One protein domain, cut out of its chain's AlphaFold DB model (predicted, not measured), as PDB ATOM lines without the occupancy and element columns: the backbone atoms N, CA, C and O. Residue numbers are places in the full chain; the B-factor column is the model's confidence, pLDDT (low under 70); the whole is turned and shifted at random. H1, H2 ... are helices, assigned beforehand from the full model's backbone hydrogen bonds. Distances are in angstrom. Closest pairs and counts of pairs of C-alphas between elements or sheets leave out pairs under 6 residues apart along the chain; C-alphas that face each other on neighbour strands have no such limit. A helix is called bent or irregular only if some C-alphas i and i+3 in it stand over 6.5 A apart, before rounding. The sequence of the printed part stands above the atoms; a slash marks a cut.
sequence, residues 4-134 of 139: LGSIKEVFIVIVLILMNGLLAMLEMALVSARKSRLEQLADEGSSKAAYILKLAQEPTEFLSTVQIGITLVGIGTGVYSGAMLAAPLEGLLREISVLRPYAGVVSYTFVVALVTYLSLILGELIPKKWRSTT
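What this domain is: This is residues 4 to 134 of the 139 residues of the protein "Uncharacterized protein DUF21" of Phascolarctobacterium faecium DSM 14760 (UniProt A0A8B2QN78). Three long helices make a flat zigzag, with H1 and H5a packed on opposite sides of the middle helix H4 and a small head, the helical hairpin of H2 and H3, where H1 ends and H4 begins. Residues 124 to 134 of H5 stick out free. The printed part has 131 residues with five named helices, H1 to H5 in order, and no named strand: all helix. It is only just extended, close to loose, with a radius of gyration of the C-alphas of 21.5 A and spans of 74 by 46 by 15 A.

Where its parts are: H1, residues 4 to 32, begins at C-alpha 4 (124.914, 78.092, 92.429) and is 41.8 A long. H2 is residues 35 to 43 and H3 residues 47 to 57. H4, residues 59 to 94, is 51.6 A long, with a kink of 38 degrees near residue 88; it is neither bent nor irregular, but only just: C-alphas 85 and 88 are 6.3 A apart. H5, residues 103 to 134, was assigned as one helix by its hydrogen bonds but is bent, with C-alphas 123 and 126 6.8 A apart. Its arms are H5a, residues 103 to 123, 29.1 A, and H5b, residues 126 to 134, ending at C-alpha 134 (81.026, 93.374, 113.479).

How they stand to each other: H1 touches H4, opposite ways at a shallow tilt of 28 degrees; their closest C-alphas, Asn 20 and Ile 70, are 5.6 A apart. H4 and H5a, a hairpin, touch with C-alphas 86 and 108 closest, 5.1 A, at 33 degrees, only just short of steep. H2 and H3 touch at Ala 42 and Ala 50, their closest C-alphas, 4.7 A. H1 and H5a are apart. Every O i to N i+4 pair is within hydrogen-bond range in H1, H2, H3, H5a and H5b; in H4, 28 of 32.

The domain as a whole: The farthest C-alphas, Glu 44 and Ser 97, are 74.0 A apart. The printed part has no cut and no long link. Mean pLDDT of the printed part is 80.0; residues 4 to 6, 84, 119 and 122 to 134 are under 70.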
ATOM      1  N   LEU A   4     126.011  78.750  93.136       58.69
ATOM      2  CA  LEU A   4     124.914  78.092  92.429       58.69
ATOM      3  C   LEU A   4     123.656  77.908  93.294       58.69
ATOM      4  O   LEU A   4     122.565  77.826  92.737       58.69
ATOM      5  N   GLY A   5     123.783  77.824  94.622       61.88
ATOM      6  CA  GLY A   5     122.646  77.699  95.543       61.88
ATOM      7  C   GLY A   5     121.812  78.978  95.574       61.88
ATOM      8  O   GLY A   5     120.612  78.938  95.318       61.88
ATOM      9  N   SER A   6     122.470  80.128  95.727       68.81
ATOM     10  CA  SER A   6     121.794  81.431  95.761       68.81
ATOM     11  C   SER A   6     121.115  81.793  94.434       68.81
ATOM     12  O   SER A   6     120.025  82.352  94.439       68.81
ATOM     13  N   ILE A   7     121.699  81.430  93.283       78.31
ATOM     14  CA  ILE A   7     121.057  81.647  91.970       78.31
ATOM     15  C   ILE A   7     119.776  80.816  91.828       78.31
ATOM     16  O   ILE A   7     118.771  81.318  91.324       78.31
ATOM     17  N   LYS A   8     119.787  79.558  92.287       80.62
ATOM     18  CA  LYS A   8     118.605  78.683  92.257       80.62
ATOM     19  C   LYS A   8     117.499  79.211  93.168       80.62
ATOM     20  O   LYS A   8     116.346  79.235  92.756       80.62
ATOM     21  N   GLU A   9     117.845  79.673  94.368       76.69
ATOM     22  CA  GLU A   9     116.899  80.283  95.312       76.69
ATOM     23  C   GLU A   9     116.248  81.542  94.732       76.69
ATOM     24  O   GLU A   9     115.025  81.661  94.744       76.69
ATOM     25  N   VAL A  10     117.045  82.443  94.147       77.38
ATOM     26  CA  VAL A  10     116.533  83.656  93.487       77.38
ATOM     27  C   VAL A  10     115.619  83.297  92.317       77.38
ATOM     28  O   VAL A  10     114.546  83.879  92.182       77.38
ATOM     29  N   PHE A  11     115.994  82.311  91.498       85.88
ATOM     30  CA  PHE A  11     115.150  81.837  90.402       85.88
ATOM     31  C   PHE A  11     113.803  81.298  90.909       85.88
ATOM     32  O   PHE A  11     112.759  81.658  90.369       85.88
ATOM     33  N   ILE A  12     113.806  80.495  91.979       85.44
ATOM     34  CA  ILE A  12     112.583  79.964  92.603       85.44
ATOM     35  C   ILE A  12     111.693  81.099  93.124       85.44
ATOM     36  O   ILE A  12     110.493  81.099  92.859       85.44
ATOM     37  N   VAL A  13     112.265  82.090  93.814       80.75
ATOM     38  CA  VAL A  13     111.522  83.262  94.306       80.75
ATOM     39  C   VAL A  13     110.915  84.059  93.150       80.75
ATOM     40  O   VAL A  13     109.746  84.428  93.221       80.75
ATOM     41  N   ILE A  14     111.655  84.279  92.058       82.69
ATOM     42  CA  ILE A  14     111.132  84.963  90.863       82.69
ATOM     43  C   ILE A  14     109.951  84.190  90.268       82.69
ATOM     44  O   ILE A  14     108.912  84.785  89.985       82.69
ATOM     45  N   VAL A  15     110.076  82.870  90.109       88.81
ATOM     46  CA  VAL A  15     108.989  82.022  89.594       88.81
ATOM     47  C   VAL A  15     107.761  82.089  90.503       88.81
ATOM     48  O   VAL A  15     106.647  82.238  90.005       88.81
ATOM     49  N   LEU A  16     107.949  82.042  91.824       85.25
ATOM     50  CA  LEU A  16     106.861  82.175  92.794       85.25
ATOM     51  C   LEU A  16     106.170  83.543  92.693       85.25
ATOM     52  O   LEU A  16     104.945  83.602  92.651       85.25
ATOM     53  N   ILE A  17     106.924  84.639  92.576       81.31
ATOM     54  CA  ILE A  17     106.362  85.988  92.398       81.31
ATOM     55  C   ILE A  17     105.544  86.073  91.105       81.31
ATOM     56  O   ILE A  17     104.421  86.579  91.125       81.31
ATOM     57  N   LEU A  18     106.073  85.555  89.992       88.50
ATOM     58  CA  LEU A  18     105.358  85.525  88.714       88.50
ATOM     59  C   LEU A  18     104.074  84.702  88.815       88.50
ATOM     60  O   LEU A  18     103.029  85.135  88.337       88.50
ATOM     61  N   MET A  19     104.131  83.546  89.476       90.12
ATOM     62  CA  MET A  19     102.967  82.693  89.689       90.12
ATOM     63  C   MET A  19     101.906  83.395  90.541       90.12
ATOM     64  O   MET A  19     100.727  83.349  90.198       90.12
ATOM     65  N   ASN A  20     102.312  84.115  91.590       87.44
ATOM     66  CA  ASN A  20     101.395  84.910  92.403       87.44
ATOM     67  C   ASN A  20     100.730  86.022  91.579       87.44
ATOM     68  O   ASN A  20      99.517  86.204  91.633       87.44
ATOM     69  N   GLY A  21     101.521  86.731  90.767       85.38
ATOM     70  CA  GLY A  21     101.022  87.765  89.864       85.38
ATOM     71  C   GLY A  21     100.032  87.217  88.836       85.38
ATOM     72  O   GLY A  21      98.984  87.817  88.615       85.38
ATOM     73  N   LEU A  22     100.320  86.051  88.246       91.88
ATOM     74  CA  LEU A  22      99.410  85.364  87.325       91.88
ATOM     75  C   LEU A  22      98.086  85.001  88.003       91.88
ATOM     76  O   LEU A  22      97.028  85.286  87.451       91.88
ATOM     77  N   LEU A  23      98.131  84.424  89.204       89.62
ATOM     78  CA  LEU A  23      96.928  84.061  89.955       89.62
ATOM     79  C   LEU A  23      96.090  85.293  90.333       89.62
ATOM     80  O   LEU A  23      94.883  85.294  90.104       89.62
ATOM     81  N   ALA A  24      96.721  86.365  90.816       86.88
ATOM     82  CA  ALA A  24      96.039  87.623  91.122       86.88
ATOM     83  C   ALA A  24      95.401  88.260  89.872       86.88
ATOM     84  O   ALA A  24      94.284  88.775  89.925       86.88
ATOM     85  N   MET A  25      96.076  88.182  88.719       91.06
ATOM     86  CA  MET A  25      95.507  88.625  87.445       91.06
ATOM     87  C   MET A  25      94.302  87.780  87.024       91.06
ATOM     88  O   MET A  25      93.345  88.347  86.507       91.06
ATOM     89  N   LEU A  26      94.309  86.461  87.247       90.12
ATOM     90  CA  LEU A  26      93.155  85.598  86.959       90.12
ATOM     91  C   LEU A  26      91.947  85.950  87.834       90.12
ATOM     92  O   LEU A  26      90.830  86.045  87.325       90.12
ATOM     93  N   GLU A  27      92.173  86.186  89.125       88.06
ATOM     94  CA  GLU A  27      91.144  86.657  90.052       88.06
ATOM     95  C   GLU A  27      90.550  87.994  89.585       88.06
ATOM     96  O   GLU A  27      89.340  88.100  89.378       88.06
ATOM     97  N   MET A  28      91.393  88.998  89.323       88.00
ATOM     98  CA  MET A  28      90.936  90.309  88.852       88.00
ATOM     99  C   MET A  28      90.266  90.241  87.477       88.00
ATOM    100  O   MET A  28      89.278  90.939  87.246       88.00
ATOM    101  N   ALA A  29      90.757  89.403  86.563       88.12
ATOM    102  CA  ALA A  29      90.149  89.197  85.253       88.12
ATOM    103  C   ALA A  29      88.737  88.621  85.378       88.12
ATOM    104  O   ALA A  29      87.834  89.091  84.690       88.12
ATOM    105  N   LEU A  30      88.517  87.660  86.281       85.56
ATOM    106  CA  LEU A  30      87.186  87.108  86.509       85.56
ATOM    107  C   LEU A  30      86.254  88.114  87.196       85.56
ATOM    108  O   LEU A  30      85.108  88.265  86.778       85.56
ATOM    109  N   VAL A  31      86.740  88.841  88.207       85.44
ATOM    110  CA  VAL A  31      85.949  89.851  88.937       85.44
ATOM    111  C   VAL A  31      85.558  91.032  88.038       85.44
ATOM    112  O   VAL A  31      84.467  91.581  88.176       85.44
ATOM    113  N   SER A  32      86.425  91.426  87.102       85.00
ATOM    114  CA  SER A  32      86.180  92.543  86.176       85.00
ATOM    115  C   SER A  32      85.475  92.144  84.873       85.00
ATOM    116  O   SER A  32      85.039  93.020  84.116       85.00
ATOM    117  N   ALA A  33      85.331  90.844  84.595       84.38
ATOM    118  CA  ALA A  33      84.668  90.363  83.395       84.38
ATOM    119  C   ALA A  33      83.180  90.746  83.394       84.38
ATOM    120  O   ALA A  33      82.395  90.365  84.263       84.38
ATOM    121  N   ARG A  34      82.756  91.484  82.362       82.75
ATOM    122  CA  ARG A  34      81.340  91.811  82.159       82.75
ATOM    123  C   ARG A  34      80.612  90.598  81.586       82.75
ATOM    124  O   ARG A  34      80.789  90.294  80.407       82.75
ATOM    125  N   LYS A  35      79.746  89.970  82.392       81.56
ATOM    126  CA  LYS A  35      78.904  88.824  81.990       81.56
ATOM    127  C   LYS A  35      78.179  89.059  80.661       81.56
ATOM    128  O   LYS A  35      78.328  88.258  79.753       81.56
ATOM    129  N   SER A  36      77.551  90.224  80.500       83.38
ATOM    130  CA  SER A  36      76.833  90.601  79.271       83.38
ATOM    131  C   SER A  36      77.698  90.563  77.998       83.38
ATOM    132  O   SER A  36      77.218  90.172  76.941       83.38
ATOM    133  N   ARG A  37      78.991  90.912  78.079       85.31
ATOM    134  CA  ARG A  37      79.897  90.839  76.920       85.31
ATOM    135  C   ARG A  37      80.318  89.396  76.619       85.31
ATOM    136  O   ARG A  37      80.551  89.057  75.466       85.31
ATOM    137  N   LEU A  38      80.440  88.560  77.651       85.94
ATOM    138  CA  LEU A  38      80.748  87.135  77.508       85.94
ATOM    139  C   LEU A  38      79.563  86.348  76.943       85.94
ATOM    140  O   LEU A  38      79.791  85.462  76.130       85.94
ATOM    141  N   GLU A  39      78.334  86.692  77.336       86.56
ATOM    142  CA  GLU A  39      77.090  86.159  76.757       86.56
ATOM    143  C   GLU A  39      77.036  86.441  75.259       86.56
ATOM    144  O   GLU A  39      76.976  85.508  74.469       86.56
ATOM    145  N   GLN A  40      77.222  87.704  74.866       90.44
ATOM    146  CA  GLN A  40      77.232  88.093  73.457       90.44
ATOM    147  C   GLN A  40      78.296  87.333  72.642       90.44
ATOM    148  O   GLN A  40      78.006  86.796  71.579       90.44
ATOM    149  N   LEU A  41      79.523  87.219  73.162       88.19
ATOM    150  CA  LEU A  41      80.602  86.477  72.496       88.19
ATOM    151  C   LEU A  41      80.350  84.958  72.449       88.19
ATOM    152  O   LEU A  41      80.839  84.283  71.542       88.19
ATOM    153  N   ALA A  42      79.648  84.401  73.437       90.62
ATOM    154  CA  ALA A  42      79.266  82.993  73.451       90.62
ATOM    155  C   ALA A  42      78.174  82.712  72.408       90.62
ATOM    156  O   ALA A  42      78.282  81.720  71.686       90.62
ATOM    157  N   ASP A  43      77.199  83.614  72.280       90.62
ATOM    158  CA  ASP A  43      76.142  83.561  71.264       90.62
ATOM    159  C   ASP A  43      76.706  83.717  69.840       90.62
ATOM    160  O   ASP A  43      76.233  83.074  68.906       90.62
ATOM    161  N   GLU A  44      77.788  84.488  69.676       92.25
ATOM    162  CA  GLU A  44      78.570  84.592  68.431       92.25
ATOM    163  C   GLU A  44      79.404  83.327  68.114       92.25
ATOM    164  O   GLU A  44      80.102  83.270  67.100       92.25
ATOM    165  N   GLY A  45      79.339  82.289  68.958       90.81
ATOM    166  CA  GLY A  45      79.962  80.983  68.724       90.81
ATOM    167  C   GLY A  45      81.346  80.795  69.354       90.81
ATOM    168  O   GLY A  45      82.001  79.778  69.112       90.81
ATOM    169  N   SER A  46      81.826  81.726  70.188       91.81
ATOM    170  CA  SER A  46      83.122  81.571  70.856       91.81
ATOM    171  C   SER A  46      83.049  80.552  71.995       91.81
ATOM    172  O   SER A  46      82.597  80.843  73.104       91.81
ATOM    173  N   SER A  47      83.604  79.359  71.768       88.12
ATOM    174  CA  SER A  47      83.683  78.304  72.792       88.12
ATOM    175  C   SER A  47      84.462  78.744  74.040       88.12
ATOM    176  O   SER A  47      84.161  78.308  75.151       88.12
ATOM    177  N   LYS A  48      85.439  79.648  73.878       86.88
ATOM    178  CA  LYS A  48      86.181  80.242  75.001       86.88
ATOM    179  C   LYS A  48      85.292  81.168  75.827       86.88
ATOM    180  O   LYS A  48      85.332  81.098  77.051       86.88
ATOM    181  N   ALA A  49      84.485  82.005  75.172       86.19
ATOM    182  CA  ALA A  49      83.553  82.888  75.866       86.19
ATOM    183  C   ALA A  49      82.493  82.082  76.623       86.19
ATOM    184  O   ALA A  49      82.247  82.375  77.786       86.19
ATOM    185  N   ALA A  50      81.968  81.007  76.027       86.56
ATOM    186  CA  ALA A  50      81.031  80.103  76.692       86.56
ATOM    187  C   ALA A  50      81.632  79.434  77.946       86.56
ATOM    188  O   ALA A  50      80.967  79.324  78.976       86.56
ATOM    189  N   TYR A  51      82.902  79.018  77.893       87.06
ATOM    190  CA  TYR A  51      83.601  78.451  79.051       87.06
ATOM    191  C   TYR A  51      83.816  79.482  80.170       87.06
ATOM    192  O   TYR A  51      83.509  79.218  81.331       87.06
ATOM    193  N   ILE A  52      84.294  80.679  79.820       85.62
ATOM    194  CA  ILE A  52      84.502  81.769  80.785       85.62
ATOM    195  C   ILE A  52      83.163  82.237  81.368       85.62
ATOM    196  O   ILE A  52      83.089  82.548  82.552       85.62
ATOM    197  N   LEU A  53      82.087  82.241  80.576       86.00
ATOM    198  CA  LEU A  53      80.744  82.574  81.039       86.00
ATOM    199  C   LEU A  53      80.253  81.587  82.103       86.00
ATOM    200  O   LEU A  53      79.736  82.027  83.126       86.00
ATOM    201  N   LYS A  54      80.474  80.278  81.913       85.19
ATOM    202  CA  LYS A  54      80.178  79.261  82.939       85.19
ATOM    203  C   LYS A  54      80.958  79.512  84.230       85.19
ATOM    204  O   LYS A  54      80.367  79.536  85.302       85.19
ATOM    205  N   LEU A  55      82.260  79.786  84.124       82.69
ATOM    206  CA  LEU A  55      83.094  80.152  85.278       82.69
ATOM    207  C   LEU A  55      82.613  81.437  85.975       82.69
ATOM    208  O   LEU A  55      82.671  81.546  87.194       82.69
ATOM    209  N   ALA A  56      82.121  82.416  85.215       82.12
ATOM    210  CA  ALA A  56      81.601  83.672  85.748       82.12
ATOM    211  C   ALA A  56      80.189  83.540  86.350       82.12
ATOM    212  O   ALA A  56      79.777  84.410  87.123       82.12
ATOM    213  N   GLN A  57      79.420  82.501  86.002       83.25
ATOM    214  CA  GLN A  57      78.122  82.212  86.624       83.25
ATOM    215  C   GLN A  57      78.291  81.744  88.073       83.25
ATOM    216  O   GLN A  57      77.563  82.236  88.934       83.25
ATOM    217  N   GLU A  58      79.319  80.939  88.351       81.81
ATOM    218  CA  GLU A  58      79.689  80.483  89.699       81.81
ATOM    219  C   GLU A  58      81.115  80.926  90.080       81.81
ATOM    220  O   GLU A  58      82.018  80.110  90.276       81.81
ATOM    221  N   PRO A  59      81.356  82.243  90.222       80.75
ATOM    222  CA  PRO A  59      82.702  82.765  90.433       80.75
ATOM    223  C   PRO A  59      83.274  82.337  91.788       80.75
ATOM    224  O   PRO A  59      84.486  82.291  91.954       80.75
ATOM    225  N   THR A  60      82.423  82.007  92.762       86.06
ATOM    226  CA  THR A  60      82.836  81.677  94.128       86.06
ATOM    227  C   THR A  60      83.750  80.454  94.191       86.06
ATOM    228  O   THR A  60      84.736  80.492  94.924       86.06
ATOM    229  N   GLU A  61      83.478  79.394  93.429       85.00
ATOM    230  CA  GLU A  61      84.277  78.161  93.470       85.00
ATOM    231  C   GLU A  61      85.652  78.354  92.808       85.00
ATOM    232  O   GLU A  61      86.693  78.008  93.381       85.00
ATOM    233  N   PHE A  62      85.677  79.009  91.642       87.25
ATOM    234  CA  PHE A  62      86.921  79.341  90.950       87.25
ATOM    235  C   PHE A  62      87.784  80.312  91.763       87.25
ATOM    236  O   PHE A  62      88.973  80.056  91.964       87.25
ATOM    237  N   LEU A  63      87.192  81.397  92.275       88.62
ATOM    238  CA  LEU A  63      87.900  82.378  93.100       88.62
ATOM    239  C   LEU A  63      88.461  81.741  94.372       88.62
ATOM    240  O   LEU A  63      89.614  81.989  94.706       88.62
ATOM    241  N   SER A  64      87.706  80.856  95.032       88.25
ATOM    242  CA  SER A  64      88.196  80.135  96.216       88.25
ATOM    243  C   SER A  64      89.427  79.282  95.895       88.25
ATOM    244  O   SER A  64      90.387  79.257  96.665       88.25
ATOM    245  N   THR A  65      89.443  78.628  94.730       89.94
ATOM    246  CA  THR A  65      90.587  77.824  94.276       89.94
ATOM    247  C   THR A  65      91.810  78.694  93.973       89.94
ATOM    248  O   THR A  65      92.913  78.397  94.437       89.94
ATOM    249  N   VAL A  66      91.624  79.801  93.244       89.19
ATOM    250  CA  VAL A  66      92.697  80.766  92.944       89.19
ATOM    251  C   VAL A  66      93.271  81.361  94.229       89.19
ATOM    252  O   VAL A  66      94.488  81.451  94.371       89.19
ATOM    253  N   GLN A  67      92.420  81.683  95.201       88.19
ATOM    254  CA  GLN A  67      92.818  82.265  96.480       88.19
ATOM    255  C   GLN A  67      93.631  81.292  97.350       88.19
ATOM    256  O   GLN A  67      94.615  81.695  97.980       88.19
ATOM    257  N   ILE A  68      93.286  79.998  97.351       88.12
ATOM    258  CA  ILE A  68      94.129  78.956  97.961       88.12
ATOM    259  C   ILE A  68      95.486  78.906  97.249       88.12
ATOM    260  O   ILE A  68      96.523  78.865  97.912       88.12
ATOM    261  N   GLY A  69      95.502  78.990  95.916       87.75
ATOM    262  CA  GLY A  69      96.729  79.077  95.121       87.75
ATOM    263  C   GLY A  69      97.619  80.259  95.523       87.75
ATOM    264  O   GLY A  69      98.795  80.063  95.824       87.75
ATOM    265  N   ILE A  70      97.055  81.468  95.606       86.44
ATOM    266  CA  ILE A  70      97.749  82.690  96.054       86.44
ATOM    267  C   ILE A  70      98.347  82.484  97.447       86.44
ATOM    268  O   ILE A  70      99.496  82.841  97.700       86.44
ATOM    269  N   THR A  71      97.591  81.849  98.342       84.94
ATOM    270  CA  THR A  71      98.040  81.561  99.708       84.94
ATOM    271  C   THR A  71      99.240  80.613  99.714       84.94
ATOM    272  O   THR A  71     100.248  80.899 100.359       84.94
ATOM    273  N   LEU A  72      99.179  79.512  98.959       85.81
ATOM    274  CA  LEU A  72     100.274  78.543  98.857       85.81
ATOM    275  C   LEU A  72     101.542  79.171  98.270       85.81
ATOM    276  O   LEU A  72     102.639  78.963  98.792       85.81
ATOM    277  N   VAL A  73     101.396  79.978  97.217       85.94
ATOM    278  CA  VAL A  73     102.514  80.707  96.608       85.94
ATOM    279  C   VAL A  73     103.090  81.741  97.573       85.94
ATOM    280  O   VAL A  73     104.312  81.863  97.677       85.94
ATOM    281  N   GLY A  74     102.239  82.445  98.320       82.44
ATOM    282  CA  GLY A  74     102.649  83.384  99.360       82.44
ATOM    283  C   GLY A  74     103.462  82.712 100.468       82.44
ATOM    284  O   GLY A  74     104.525  83.216 100.829       82.44
ATOM    285  N   ILE A  75     103.028  81.542 100.948       80.94
ATOM    286  CA  ILE A  75     103.768  80.745 101.940       80.94
ATOM    287  C   ILE A  75     105.117  80.299 101.370       80.94
ATOM    288  O   ILE A  75     106.146  80.519 102.007       80.94
ATOM    289  N   GLY A  76     105.139  79.728 100.161       82.50
ATOM    290  CA  GLY A  76     106.380  79.308  99.505       82.50
ATOM    291  C   GLY A  76     107.366  80.467  99.345       82.50
ATOM    292  O   GLY A  76     108.532  80.350  99.718       82.50
ATOM    293  N   THR A  77     106.880  81.622  98.884       81.00
ATOM    294  CA  THR A  77     107.684  82.846  98.761       81.00
ATOM    295  C   THR A  77     108.216  83.291 100.120       81.00
ATOM    296  O   THR A  77     109.398  83.593 100.235       81.00
ATOM    297  N   GLY A  78     107.384  83.285 101.164       76.50
ATOM    298  CA  GLY A  78     107.784  83.657 102.522       76.50
ATOM    299  C   GLY A  78     108.861  82.740 103.103       76.50
ATOM    300  O   GLY A  78     109.805  83.234 103.712       76.50
ATOM    301  N   VAL A  79     108.777  81.429 102.868       77.25
ATOM    302  CA  VAL A  79     109.790  80.459 103.320       77.25
ATOM    303  C   VAL A  79     111.123  80.683 102.602       77.25
ATOM    304  O   VAL A  79     112.158  80.811 103.255       77.25
ATOM    305  N   TYR A  80     111.110  80.788 101.269       77.56
ATOM    306  CA  TYR A  80     112.332  81.010 100.487       77.56
ATOM    307  C   TYR A  80     112.938  82.401 100.726       77.56
ATOM    308  O   TYR A  80     114.153  82.542 100.827       77.56
ATOM    309  N   SER A  81     112.109  83.434 100.884       71.25
ATOM    310  CA  SER A  81     112.572  84.794 101.177       71.25
ATOM    311  C   SER A  81     113.022  84.948 102.636       71.25
ATOM    312  O   SER A  81     113.954  85.701 102.919       71.25
ATOM    313  N   GLY A  82     112.413  84.209 103.569       71.00
ATOM    314  CA  GLY A  82     112.842  84.116 104.964       71.00
ATOM    315  C   GLY A  82     114.226  83.479 105.102       71.00
ATOM    316  O   GLY A  82     115.027  83.926 105.917       71.00
ATOM    317  N   ALA A  83     114.565  82.522 104.236       70.31
ATOM    318  CA  ALA A  83     115.920  81.980 104.142       70.31
ATOM    319  C   ALA A  83     116.970  83.071 103.859       70.31
ATOM    320  O   ALA A  83     118.057  83.052 104.429       70.31
ATOM    321  N   MET A  84     116.633  84.070 103.036       68.31
ATOM    322  CA  MET A  84     117.525  85.205 102.785       68.31
ATOM    323  C   MET A  84     117.627  86.162 103.980       68.31
ATOM    324  O   MET A  84     118.706  86.679 104.262       68.31
ATOM    325  N   LEU A  85     116.536  86.365 104.726       70.12
ATOM    326  CA  LEU A  85     116.536  87.151 105.969       70.12
ATOM    327  C   LEU A  85     117.283  86.453 107.121       70.12
ATOM    328  O   LEU A  85     117.721  87.113 108.063       70.12
ATOM    329  N   ALA A  86     117.472  85.134 107.034       77.75
ATOM    330  CA  ALA A  86     118.273  84.361 107.975       77.75
ATOM    331  C   ALA A  86     119.784  84.654 107.856       77.75
ATOM    332  O   ALA A  86     120.509  84.525 108.839       77.75
ATOM    333  N   ALA A  87     120.283  85.111 106.707       75.50
ATOM    334  CA  ALA A  87     121.712  85.402 106.536       75.50
ATOM    335  C   ALA A  87     122.251  86.498 107.497       75.50
ATOM    336  O   ALA A  87     123.255  86.254 108.172       75.50
ATOM    337  N   PRO A  88     121.608  87.679 107.634       78.00
ATOM    338  CA  PRO A  88     122.033  88.690 108.607       78.00
ATOM    339  C   PRO A  88     121.951  88.200 110.058       78.00
ATOM    340  O   PRO A  88     122.835  88.490 110.866       78.00
ATOM    341  N   LEU A  89     120.911  87.428 110.386       77.94
ATOM    342  CA  LEU A  89     120.720  86.883 111.727       77.94
ATOM    343  C   LEU A  89     121.789  85.825 112.052       77.94
ATOM    344  O   LEU A  89     122.351  85.819 113.143       77.94
ATOM    345  N   GLU A  90     122.143  84.978 111.083       80.69
ATOM    346  CA  GLU A  90     123.249  84.028 111.201       80.69
ATOM    347  C   GLU A  90     124.580  84.749 111.462       80.69
ATOM    348  O   GLU A  90     125.367  84.291 112.291       80.69
ATOM    349  N   GLY A  91     124.815  85.890 110.803       80.31
ATOM    350  CA  GLY A  91     125.981  86.743 111.044       80.31
ATOM    351  C   GLY A  91     126.115  87.152 112.514       80.31
ATOM    352  O   GLY A  91     127.173  86.945 113.103       80.31
ATOM    353  N   LEU A  92     125.023  87.622 113.124       81.62
ATOM    354  CA  LEU A  92     124.973  87.989 114.545       81.62
ATOM    355  C   LEU A  92     125.189  86.778 115.467       81.62
ATOM    356  O   LEU A  92     125.937  86.853 116.438       81.62
ATOM    357  N   LEU A  93     124.578  85.629 115.159       80.94
ATOM    358  CA  LEU A  93     124.731  84.419 115.977       80.94
ATOM    359  C   LEU A  93     126.153  83.836 115.929       80.94
ATOM    360  O   LEU A  93     126.586  83.198 116.889       80.94
ATOM    361  N   ARG A  94     126.897  84.049 114.836       83.62
ATOM    362  CA  ARG A  94     128.291  83.590 114.689       83.62
ATOM    363  C   ARG A  94     129.293  84.371 115.543       83.62
ATOM    364  O   ARG A  94     130.403  83.866 115.757       83.62
ATOM    365  N   GLU A  95     128.921  85.555 116.033       86.31
ATOM    366  CA  GLU A  95     129.712  86.318 117.009       86.31
ATOM    367  C   GLU A  95     129.724  85.636 118.385       86.31
ATOM    368  O   GLU A  95     130.683  85.771 119.144       86.31
ATOM    369  N   ILE A  96     128.713  84.811 118.679       84.00
ATOM    370  CA  ILE A  96     128.622  84.045 119.919       84.00
ATOM    371  C   ILE A  96     129.315  82.691 119.729       84.00
ATOM    372  O   ILE A  96     128.853  81.821 118.990       84.00
ATOM    373  N   SER A  97     130.423  82.475 120.441       77.81
ATOM    374  CA  SER A  97     131.301  81.304 120.278       77.81
ATOM    375  C   SER A  97     130.580  79.959 120.454       77.81
ATOM    376  O   SER A  97     130.911  78.994 119.769       77.81
ATOM    377  N   VAL A  98     129.571  79.907 121.331       82.00
ATOM    378  CA  VAL A  98     128.777  78.701 121.630       82.00
ATOM    379  C   VAL A  98     127.758  78.385 120.526       82.00
ATOM    380  O   VAL A  98     127.472  77.218 120.267       82.00
ATOM    381  N   LEU A  99     127.217  79.405 119.849       77.50
ATOM    382  CA  LEU A  99     126.173  79.236 118.829       77.50
ATOM    383  C   LEU A  99     126.737  79.131 117.411       77.50
ATOM    384  O   LEU A  99     126.020  78.726 116.501       77.50
ATOM    385  N   ARG A 100     128.025  79.417 117.216       77.06
ATOM    386  CA  ARG A 100     128.700  79.410 115.913       77.06
ATOM    387  C   ARG A 100     128.459  78.157 115.037       77.06
ATOM    388  O   ARG A 100     128.219  78.355 113.848       77.06
ATOM    389  N   PRO A 101     128.467  76.903 115.547       84.00
ATOM    390  CA  PRO A 101     128.194  75.726 114.715       84.00
ATOM    391  C   PRO A 101     126.709  75.543 114.370       84.00
ATOM    392  O   PRO A 101     126.384  74.902 113.375       84.00
ATOM    393  N   TYR A 102     125.806  76.123 115.163       82.88
ATOM    394  CA  TYR A 102     124.357  76.009 114.983       82.88
ATOM    395  C   TYR A 102     123.730  77.257 114.350       82.88
ATOM    396  O   TYR A 102     122.548  77.238 114.018       82.88
ATOM    397  N   ALA A 103     124.507  78.328 114.162       79.19
ATOM    398  CA  ALA A 103     124.028  79.651 113.775       79.19
ATOM    399  C   ALA A 103     123.162  79.630 112.507       79.19
ATOM    400  O   ALA A 103     122.107  80.254 112.499       79.19
ATOM    401  N   GLY A 104     123.551  78.868 111.477       76.12
ATOM    402  CA  GLY A 104     122.774  78.745 110.239       76.12
ATOM    403  C   GLY A 104     121.428  78.045 110.439       76.12
ATOM    404  O   GLY A 104     120.392  78.568 110.035       76.12
ATOM    405  N   VAL A 105     121.415  76.899 111.131       79.00
ATOM    406  CA  VAL A 105     120.181  76.127 111.382       79.00
ATOM    407  C   VAL A 105     119.237  76.887 112.312       79.00
ATOM    408  O   VAL A 105     118.040  76.962 112.040       79.00
ATOM    409  N   VAL A 106     119.766  77.481 113.386       82.81
ATOM    410  CA  VAL A 106     118.985  78.265 114.357       82.81
ATOM    411  C   VAL A 106     118.405  79.503 113.690       82.81
ATOM    412  O   VAL A 106     117.219  79.774 113.848       82.81
ATOM    413  N   SER A 107     119.212  80.216 112.906       79.44
ATOM    414  CA  SER A 107     118.771  81.396 112.174       79.44
ATOM    415  C   SER A 107     117.658  81.070 111.175       79.44
ATOM    416  O   SER A 107     116.577  81.654 111.241       79.44
ATOM    417  N   TYR A 108     117.884  80.089 110.296       76.75
ATOM    418  CA  TYR A 108     116.899  79.674 109.303       76.75
ATOM    419  C   TYR A 108     115.589  79.231 109.960       76.75
ATOM    420  O   TYR A 108     114.517  79.720 109.606       76.75
ATOM    421  N   THR A 109     115.675  78.361 110.970       79.12
ATOM    422  CA  THR A 109     114.501  77.854 111.693       79.12
ATOM    423  C   THR A 109     113.741  78.987 112.377       79.12
ATOM    424  O   THR A 109     112.517  79.041 112.292       79.12
ATOM    425  N   PHE A 110     114.453  79.913 113.023       83.56
ATOM    426  CA  PHE A 110     113.844  81.051 113.701       83.56
ATOM    427  C   PHE A 110     113.140  81.986 112.719       83.56
ATOM    428  O   PHE A 110     111.994  82.361 112.956       83.56
ATOM    429  N   VAL A 111     113.783  82.335 111.600       78.88
ATOM    430  CA  VAL A 111     113.180  83.232 110.609       78.88
ATOM    431  C   VAL A 111     111.991  82.576 109.915       78.88
ATOM    432  O   VAL A 111     110.955  83.220 109.779       78.88
ATOM    433  N   VAL A 112     112.085  81.298 109.532       77.50
ATOM    434  CA  VAL A 112     110.942  80.566 108.967       77.50
ATOM    435  C   VAL A 112     109.791  80.521 109.971       77.50
ATOM    436  O   VAL A 112     108.678  80.902 109.622       77.50
ATOM    437  N   ALA A 113     110.049  80.158 111.232       79.19
ATOM    438  CA  ALA A 113     109.024  80.143 112.275       79.19
ATOM    439  C   ALA A 113     108.392  81.528 112.488       79.19
ATOM    440  O   ALA A 113     107.171  81.636 112.603       79.19
ATOM    441  N   LEU A 114     109.201  82.590 112.494       80.88
ATOM    442  CA  LEU A 114     108.742  83.967 112.650       80.88
ATOM    443  C   LEU A 114     107.868  84.409 111.469       80.88
ATOM    444  O   LEU A 114     106.788  84.957 111.683       80.88
ATOM    445  N   VAL A 115     108.301  84.151 110.232       73.88
ATOM    446  CA  VAL A 115     107.550  84.496 109.014       73.88
ATOM    447  C   VAL A 115     106.248  83.704 108.943       73.88
ATOM    448  O   VAL A 115     105.201  84.293 108.680       73.88
ATOM    449  N   THR A 116     106.266  82.402 109.238       71.94
ATOM    450  CA  THR A 116     105.055  81.574 109.306       71.94
ATOM    451  C   THR A 116     104.099  82.076 110.387       71.94
ATOM    452  O   THR A 116     102.907  82.220 110.126       71.94
ATOM    453  N   TYR A 117     104.601  82.409 111.578       75.44
ATOM    454  CA  TYR A 117     103.788  82.948 112.669       75.44
ATOM    455  C   TYR A 117     103.150  84.296 112.308       75.44
ATOM    456  O   TYR A 117     101.945  84.480 112.483       75.44
ATOM    457  N   LEU A 118     103.932  85.226 111.750       73.31
ATOM    458  CA  LEU A 118     103.429  86.519 111.283       73.31
ATOM    459  C   LEU A 118     102.423  86.354 110.141       73.31
ATOM    460  O   LEU A 118     101.396  87.027 110.147       73.31
ATOM    461  N   SER A 119     102.673  85.438 109.203       68.12
ATOM    462  CA  SER A 119     101.770  85.138 108.090       68.12
ATOM    463  C   SER A 119     100.438  84.555 108.573       68.12
ATOM    464  O   SER A 119      99.392  85.037 108.153       68.12
ATOM    465  N   LEU A 120     100.443  83.614 109.526       74.12
ATOM    466  CA  LEU A 120      99.219  83.087 110.144       74.12
ATOM    467  C   LEU A 120      98.458  84.173 110.920       74.12
ATOM    468  O   LEU A 120      97.231  84.267 110.844       74.12
ATOM    469  N   ILE A 121      99.169  85.033 111.653       75.75
ATOM    470  CA  ILE A 121      98.534  86.116 112.409       75.75
ATOM    471  C   ILE A 121      97.898  87.154 111.489       75.75
ATOM    472  O   ILE A 121      96.735  87.511 111.686       75.75
ATOM    473  N   LEU A 122      98.651  87.644 110.507       67.19
ATOM    474  CA  LEU A 122      98.211  88.688 109.586       67.19
ATOM    475  C   LEU A 122      97.189  88.153 108.579       67.19
ATOM    476  O   LEU A 122      96.214  88.842 108.289       67.19
ATOM    477  N   GLY A 123      97.382  86.928 108.092       60.66
ATOM    478  CA  GLY A 123      96.545  86.292 107.080       60.66
ATOM    479  C   GLY A 123      95.246  85.701 107.625       60.66
ATOM    480  O   GLY A 123      94.203  85.845 106.995       60.66
ATOM    481  N   GLU A 124      95.262  85.080 108.808       66.88
ATOM    482  CA  GLU A 124      94.085  84.368 109.327       66.88
ATOM    483  C   GLU A 124      93.498  84.994 110.596       66.88
ATOM    484  O   GLU A 124      92.282  85.207 110.685       66.88
ATOM    485  N   LEU A 125      94.333  85.285 111.600       64.25
ATOM    486  CA  LEU A 125      93.854  85.647 112.940       64.25
ATOM    487  C   LEU A 125      93.356  87.089 113.030       64.25
ATOM    488  O   LEU A 125      92.351  87.342 113.700       64.25
ATOM    489  N   ILE A 126      94.017  88.032 112.358       67.69
ATOM    490  CA  ILE A 126      93.570  89.425 112.308       67.69
ATOM    491  C   ILE A 126      92.215  89.512 111.583       67.69
ATOM    492  O   ILE A 126      91.248  89.933 112.222       67.69
ATOM    493  N   PRO A 127      92.038  89.014 110.346       59.69
ATOM    494  CA  PRO A 127      90.744  89.084 109.663       59.69
ATOM    495  C   PRO A 127      89.599  88.401 110.432       59.69
ATOM    496  O   PRO A 127      88.491  88.945 110.498       59.69
ATOM    497  N   LYS A 128      89.852  87.246 111.076       56.75
ATOM    498  CA  LYS A 128      88.852  86.562 111.923       56.75
ATOM    499  C   LYS A 128      88.427  87.401 113.130       56.75
ATOM    500  O   LYS A 128      87.231  87.469 113.422       56.75
ATOM    501  N   LYS A 129      89.373  88.050 113.821       59.00
ATOM    502  CA  LYS A 129      89.075  88.887 114.997       59.00
ATOM    503  C   LYS A 129      88.193  90.077 114.629       59.00
ATOM    504  O   LYS A 129      87.186  90.304 115.297       59.00
ATOM    505  N   TRP A 130      88.491  90.760 113.526       57.78
ATOM    506  CA  TRP A 130      87.693  91.901 113.062       57.78
ATOM    507  C   TRP A 130      86.273  91.496 112.649       57.78
ATOM    508  O   TRP A 130      85.310  92.162 113.026       57.78
ATOM    509  N   ARG A 131      86.109  90.350 111.975       52.25
ATOM    510  CA  ARG A 131      84.788  89.841 111.568       52.25
ATOM    511  C   ARG A 131      83.882  89.498 112.763       52.25
ATOM    512  O   ARG A 131      82.666  89.655 112.678       52.25
ATOM    513  N   SER A 132      84.458  89.057 113.884       53.69
ATOM    514  CA  SER A 132      83.698  88.715 115.098       53.69
ATOM    515  C   SER A 132      83.150  89.936 115.851       53.69
ATOM    516  O   SER A 132      82.096  89.841 116.482       53.69
ATOM    517  N   THR A 133      83.807  91.094 115.735       57.12
ATOM    518  CA  THR A 133      83.362  92.342 116.375       57.12
ATOM    519  C   THR A 133      82.180  92.967 115.629       57.12
ATOM    520  O   THR A 133      81.265  93.495 116.260       57.12
ATOM    521  N   THR A 134      82.129  92.841 114.299       54.81
ATOM    522  CA  THR A 134      81.026  93.374 113.479       54.81
ATOM    523  C   THR A 134      79.730  92.565 113.627       54.81
ATOM    524  O   THR A 134      78.644  93.127 113.531       54.81
TER     525      THR A 134